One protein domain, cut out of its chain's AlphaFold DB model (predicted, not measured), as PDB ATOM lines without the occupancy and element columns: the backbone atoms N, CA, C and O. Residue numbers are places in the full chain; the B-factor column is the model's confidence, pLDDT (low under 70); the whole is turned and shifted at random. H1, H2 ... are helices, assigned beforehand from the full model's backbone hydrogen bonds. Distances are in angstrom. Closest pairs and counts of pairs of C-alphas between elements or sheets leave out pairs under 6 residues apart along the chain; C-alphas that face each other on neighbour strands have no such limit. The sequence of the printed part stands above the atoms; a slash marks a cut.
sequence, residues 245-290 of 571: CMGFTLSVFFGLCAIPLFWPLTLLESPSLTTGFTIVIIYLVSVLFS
ATOM      1  N   CYS A 245     -37.354 -15.793 -35.389       89.12
ATOM      2  CA  CYS A 245     -36.076 -16.374 -34.972       89.12
ATOM      3  C   CYS A 245     -34.879 -15.704 -35.656       89.12
ATOM      4  O   CYS A 245     -33.947 -15.305 -34.964       89.12
ATOM      5  N   MET A 246     -34.941 -15.479 -36.973       85.25
ATOM      6  CA  MET A 246     -33.876 -14.818 -37.728       85.25
ATOM      7  C   MET A 246     -33.629 -13.394 -37.211       85.25
ATOM      8  O   MET A 246     -32.507 -13.066 -36.823       85.25
ATOM      9  N   GLY A 247     -34.683 -12.574 -37.118       84.50
ATOM     10  CA  GLY A 247     -34.586 -11.196 -36.625       84.50
ATOM     11  C   GLY A 247     -34.111 -11.117 -35.173       84.50
ATOM     12  O   GLY A 247     -33.272 -10.280 -34.840       84.50
ATOM     13  N   PHE A 248     -34.579 -12.029 -34.320       89.88
ATOM     14  CA  PHE A 248     -34.157 -12.137 -32.929       89.88
ATOM     15  C   PHE A 248     -32.676 -12.508 -32.821       89.88
ATOM     16  O   PHE A 248     -31.924 -11.798 -32.162       89.88
ATOM     17  N   THR A 249     -32.227 -13.565 -33.507       91.50
ATOM     18  CA  THR A 249     -30.818 -13.991 -33.480       91.50
ATOM     19  C   THR A 249     -29.879 -12.914 -34.010       91.50
ATOM     20  O   THR A 249     -28.832 -12.670 -33.413       91.50
ATOM     21  N   LEU A 250     -30.279 -12.205 -35.067       88.69
ATOM     22  CA  LEU A 250     -29.496 -11.112 -35.627       88.69
ATOM     23  C   LEU A 250     -29.437  -9.911 -34.671       88.69
ATOM     24  O   LEU A 250     -28.373  -9.328 -34.476       88.69
ATOM     25  N   SER A 251     -30.558  -9.582 -34.022       90.81
ATOM     26  CA  SER A 251     -30.620  -8.518 -33.010       90.81
ATOM     27  C   SER A 251     -29.756  -8.846 -31.793       90.81
ATOM     28  O   SER A 251     -29.048  -7.974 -31.297       90.81
ATOM     29  N   VAL A 252     -29.767 -10.101 -31.334       91.69
ATOM     30  CA  VAL A 252     -28.888 -10.568 -30.253       91.69
ATOM     31  C   VAL A 252     -27.428 -10.459 -30.676       91.69
ATOM     32  O   VAL A 252     -26.628  -9.926 -29.915       91.69
ATOM     33  N   PHE A 253     -27.076 -10.896 -31.887       91.12
ATOM     34  CA  PHE A 253     -25.709 -10.792 -32.393       91.12
ATOM     35  C   PHE A 253     -25.221  -9.337 -32.432       91.12
ATOM     36  O   PHE A 253     -24.181  -9.027 -31.856       91.12
ATOM     37  N   PHE A 254     -25.984  -8.424 -33.041       90.00
ATOM     38  CA  PHE A 254     -25.613  -7.007 -33.070       90.00
ATOM     39  C   PHE A 254     -25.630  -6.361 -31.683       90.00
ATOM     40  O   PHE A 254     -24.786  -5.515 -31.403       90.00
ATOM     41  N   GLY A 255     -26.534  -6.789 -30.800       90.06
ATOM     42  CA  GLY A 255     -26.540  -6.390 -29.396       90.06
ATOM     43  C   GLY A 255     -25.251  -6.794 -28.680       90.06
ATOM     44  O   GLY A 255     -24.643  -5.957 -28.023       90.06
ATOM     45  N   LEU A 256     -24.781  -8.033 -28.868       86.06
ATOM     46  CA  LEU A 256     -23.489  -8.499 -28.347       86.06
ATOM     47  C   LEU A 256     -22.330  -7.684 -28.929       86.06
ATOM     48  O   LEU A 256     -21.463  -7.238 -28.182       86.06
ATOM     49  N   CYS A 257     -22.360  -7.409 -30.234       84.06
ATOM     50  CA  CYS A 257     -21.381  -6.552 -30.896       84.06
ATOM     51  C   CYS A 257     -21.436  -5.090 -30.438       84.06
ATOM     52  O   CYS A 257     -20.469  -4.383 -30.674       84.06
ATOM     53  N   ALA A 258     -22.518  -4.612 -29.818       85.56
ATOM     54  CA  ALA A 258     -22.642  -3.239 -29.323       85.56
ATOM     55  C   ALA A 258     -22.151  -3.071 -27.874       85.56
ATOM     56  O   ALA A 258     -21.931  -1.945 -27.431       85.56
ATOM     57  N   ILE A 259     -21.978  -4.167 -27.129       83.06
ATOM     58  CA  ILE A 259     -21.476  -4.118 -25.755       83.06
ATOM     59  C   ILE A 259     -19.953  -3.869 -25.805       83.06
ATOM     60  O   ILE A 259     -19.233  -4.690 -26.379       83.06
ATOM     61  N   PRO A 260     -19.427  -2.809 -25.152       74.88
ATOM     62  CA  PRO A 260     -17.999  -2.466 -25.192       74.88
ATOM     63  C   PRO A 260     -17.044  -3.579 -24.729       74.88
ATOM     64  O   PRO A 260     -15.900  -3.612 -25.163       74.88
ATOM     65  N   LEU A 261     -17.523  -4.527 -23.911       68.88
ATOM     66  CA  LEU A 261     -16.812  -5.760 -23.523       68.88
ATOM     67  C   LEU A 261     -16.336  -6.597 -24.726       68.88
ATOM     68  O   LEU A 261     -15.413  -7.391 -24.587       68.88
ATOM     69  N   PHE A 262     -16.952  -6.426 -25.897       69.44
ATOM     70  CA  PHE A 262     -16.602  -7.133 -27.127       69.44
ATOM     71  C   PHE A 262     -15.914  -6.231 -28.166       69.44
ATOM     72  O   PHE A 262     -15.758  -6.657 -29.307       69.44
ATOM     73  N   TRP A 263     -15.515  -4.994 -27.827       71.44
ATOM     74  CA  TRP A 263     -14.919  -4.051 -28.787       71.44
ATOM     75  C   TRP A 263     -13.385  -4.129 -28.828       71.44
ATOM     76  O   TRP A 263     -12.746  -4.230 -27.783       71.44
ATOM     77  N   PRO A 264     -12.765  -3.973 -30.016       62.19
ATOM     78  CA  PRO A 264     -11.305  -3.952 -30.158       62.19
ATOM     79  C   PRO A 264     -10.622  -2.776 -29.448       62.19
ATOM     80  O   PRO A 264      -9.418  -2.819 -29.209       62.19
ATOM     81  N   LEU A 265     -11.363  -1.694 -29.179       61.19
ATOM     82  CA  LEU A 265     -10.798  -0.370 -28.898       61.19
ATOM     83  C   LEU A 265     -10.809   0.039 -27.417       61.19
ATOM     84  O   LEU A 265     -10.285   1.104 -27.093       61.19
ATOM     85  N   THR A 266     -11.328  -0.783 -26.500       53.50
ATOM     86  CA  THR A 266     -11.090  -0.566 -25.060       53.50
ATOM     87  C   THR A 266      -9.714  -1.119 -24.702       53.50
ATOM     88  O   THR A 266      -9.560  -2.229 -24.195       53.50
ATOM     89  N   LEU A 267      -8.711  -0.338 -25.092       53.88
ATOM     90  CA  LEU A 267      -7.297  -0.658 -25.077       53.88
ATOM     91  C   LEU A 267      -6.722  -0.810 -23.656       53.88
ATOM     92  O   LEU A 267      -6.886   0.039 -22.786       53.88
ATOM     93  N   LEU A 268      -5.932  -1.877 -23.543       55.06
ATOM     94  CA  LEU A 268      -4.628  -1.999 -22.880       55.06
ATOM     95  C   LEU A 268      -4.472  -2.378 -21.402       55.06
ATOM     96  O   LEU A 268      -3.388  -2.862 -21.090       55.06
ATOM     97  N   GLU A 269      -5.464  -2.271 -20.517       59.69
ATOM     98  CA  GLU A 269      -5.184  -2.540 -19.084       59.69
ATOM     99  C   GLU A 269      -5.924  -3.728 -18.449       59.69
ATOM    100  O   GLU A 269      -5.509  -4.195 -17.390       59.69
ATOM    101  N   SER A 270      -6.967  -4.287 -19.079       60.06
ATOM    102  CA  SER A 270      -7.738  -5.390 -18.479       60.06
ATOM    103  C   SER A 270      -7.739  -6.668 -19.336       60.06
ATOM    104  O   SER A 270      -8.373  -6.689 -20.392       60.06
ATOM    105  N   PRO A 271      -7.116  -7.772 -18.869       61.38
ATOM    106  CA  PRO A 271      -7.066  -9.059 -19.576       61.38
ATOM    107  C   PRO A 271      -8.438  -9.668 -19.903       61.38
ATOM    108  O   PRO A 271      -8.551 -10.471 -20.823       61.38
ATOM    109  N   SER A 272      -9.480  -9.294 -19.153       59.50
ATOM    110  CA  SER A 272     -10.836  -9.846 -19.291       59.50
ATOM    111  C   SER A 272     -11.629  -9.287 -20.482       59.50
ATOM    112  O   SER A 272     -12.509  -9.973 -21.000       59.50
ATOM    113  N   LEU A 273     -11.310  -8.070 -20.944       55.28
ATOM    114  CA  LEU A 273     -12.036  -7.385 -22.024       55.28
ATOM    115  C   LEU A 273     -11.518  -7.790 -23.417       55.28
ATOM    116  O   LEU A 273     -12.296  -7.926 -24.357       55.28
ATOM    117  N   THR A 274     -10.226  -8.107 -23.539       59.94
ATOM    118  CA  THR A 274      -9.625  -8.613 -24.787       59.94
ATOM    119  C   THR A 274     -10.222  -9.961 -25.216       59.94
ATOM    120  O   THR A 274     -10.355 -10.233 -26.407       59.94
ATOM    121  N   THR A 275     -10.647 -10.796 -24.260       64.94
ATOM    122  CA  THR A 275     -11.200 -12.132 -24.531       64.94
ATOM    123  C   THR A 275     -12.512 -12.082 -25.322       64.94
ATOM    124  O   THR A 275     -12.717 -12.910 -26.207       64.94
ATOM    125  N   GLY A 276     -13.389 -11.109 -25.048       68.00
ATOM    126  CA  GLY A 276     -14.693 -11.000 -25.709       68.00
ATOM    127  C   GLY A 276     -14.569 -10.736 -27.210       68.00
ATOM    128  O   GLY A 276     -15.136 -11.466 -28.026       68.00
ATOM    129  N   PHE A 277     -13.775  -9.733 -27.586       71.00
ATOM    130  CA  PHE A 277     -13.542  -9.386 -28.990       71.00
ATOM    131  C   PHE A 277     -12.908 -10.541 -29.783       71.00
ATOM    132  O   PHE A 277     -13.346 -10.852 -30.894       71.00
ATOM    133  N   THR A 278     -11.933 -11.242 -29.193       75.94
ATOM    134  CA  THR A 278     -11.317 -12.421 -29.816       75.94
ATOM    135  C   THR A 278     -12.336 -13.538 -30.057       75.94
ATOM    136  O   THR A 278     -12.300 -14.159 -31.115       75.94
ATOM    137  N   ILE A 279     -13.289 -13.762 -29.142       82.56
ATOM    138  CA  ILE A 279     -14.353 -14.765 -29.325       82.56
ATOM    139  C   ILE A 279     -15.253 -14.416 -30.517       82.56
ATOM    140  O   ILE A 279     -15.560 -15.300 -31.316       82.56
ATOM    141  N   VAL A 280     -15.655 -13.148 -30.670       85.00
ATOM    142  CA  VAL A 280     -16.506 -12.723 -31.797       85.00
ATOM    143  C   VAL A 280     -15.771 -12.886 -33.128       85.00
ATOM    144  O   VAL A 280     -16.354 -13.414 -34.074       85.00
ATOM    145  N   ILE A 281     -14.487 -12.514 -33.200       85.62
ATOM    146  CA  ILE A 281     -13.671 -12.741 -34.403       85.62
ATOM    147  C   ILE A 281     -13.528 -14.231 -34.696       85.62
ATOM    148  O   ILE A 281     -13.787 -14.636 -35.825       85.62
ATOM    149  N   ILE A 282     -13.147 -15.051 -33.710       89.00
ATOM    150  CA  ILE A 282     -13.008 -16.504 -33.896       89.00
ATOM    151  C   ILE A 282     -14.324 -17.090 -34.402       89.00
ATOM    152  O   ILE A 282     -14.321 -17.891 -35.335       89.00
ATOM    153  N   TYR A 283     -15.451 -16.664 -33.830       91.00
ATOM    154  CA  TYR A 283     -16.764 -17.090 -34.285       91.00
ATOM    155  C   TYR A 283     -17.014 -16.674 -35.740       91.00
ATOM    156  O   TYR A 283     -17.316 -17.541 -36.554       91.00
ATOM    157  N   LEU A 284     -16.823 -15.406 -36.112       91.31
ATOM    158  CA  LEU A 284     -17.026 -14.943 -37.491       91.31
ATOM    159  C   LEU A 284     -16.103 -15.643 -38.495       91.31
ATOM    160  O   LEU A 284     -16.564 -16.075 -39.547       91.31
ATOM    161  N   VAL A 285     -14.829 -15.831 -38.149       91.75
ATOM    162  CA  VAL A 285     -13.877 -16.618 -38.944       91.75
ATOM    163  C   VAL A 285     -14.379 -18.056 -39.089       91.75
ATOM    164  O   VAL A 285     -14.418 -18.582 -40.199       91.75
ATOM    165  N   SER A 286     -14.865 -18.674 -38.009       91.06
ATOM    166  CA  SER A 286     -15.455 -20.016 -38.076       91.06
ATOM    167  C   SER A 286     -16.702 -20.070 -38.966       91.06
ATOM    168  O   SER A 286     -16.915 -21.074 -39.637       91.06
ATOM    169  N   VAL A 287     -17.506 -19.000 -39.022       92.19
ATOM    170  CA  VAL A 287     -18.657 -18.906 -39.931       92.19
ATOM    171  C   VAL A 287     -18.197 -18.848 -41.386       92.19
ATOM    172  O   VAL A 287     -18.782 -19.535 -42.219       92.19
ATOM    173  N   LEU A 288     -17.145 -18.081 -41.689       89.19
ATOM    174  CA  LEU A 288     -16.617 -17.942 -43.050       89.19
ATOM    175  C   LEU A 288     -16.033 -19.250 -43.601       89.19
ATOM    176  O   LEU A 288     -16.211 -19.531 -44.783       89.19
ATOM    177  N   PHE A 289     -15.378 -20.050 -42.755       91.12
ATOM    178  CA  PHE A 289     -14.732 -21.307 -43.156       91.12
ATOM    179  C   PHE A 289     -15.562 -22.569 -42.863       91.12
ATOM    180  O   PHE A 289     -15.099 -23.683 -43.109       91.12
ATOM    181  N   SER A 290     -16.775 -22.439 -42.318       91.75
ATOM    182  CA  SER A 290     -17.601 -23.605 -41.996       91.75
ATOM    183  C   SER A 290     -18.189 -24.243 -43.254       91.75
ATOM    184  O   SER A 290     -18.900 -23.604 -44.026       91.75
TER     185      SER A 290
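Overview. This is residues 245 to 290 of the 571 residues of the protein "Diacylglycerol O-acyltransferase" of Cytospora leucostoma (UniProt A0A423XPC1). The long helix H2 and the shorter helix H1 make an open V, joined at its narrow end by a looping link, residues 259 to 270. The free ends of the V, residues 245 to 252 of H1 and residues 282 to 290, spread apart and stand free. The printed part has 46 residues with two named helices, H1 then H2, and no named strand; it is all helix. It is loose, with a radius of gyration of the C-alphas of 12.0 A, and elongated, spanning 37 by 23 by 13 A.

Along the chain. H2, residues 271 to 289, is 27.7 A long and ends at C-alpha 289 (-14.732, -21.307, -43.156). H1, residues 245 to 258, is 19.6 A long and begins at C-alpha 245 (-36.076, -16.374, -34.972).

Arrangement. H2 and H1 are close but not clearly touching; their closest C-alphas, of Val 280 and Cys 257, are 7.9 A apart. They run opposite ways at a steep tilt of 40 degrees. In H1 every O i to N i+4 pair is within hydrogen-bond range; in H2, 12 of 15 are.

Size, cuts and confidence. The farthest C-alphas, of Cys 245 and Glu 269, are 37.4 A apart. The printed part has no cut, and the link is long. Residues 261 to 262 and 264 to 276 have pLDDT under 70.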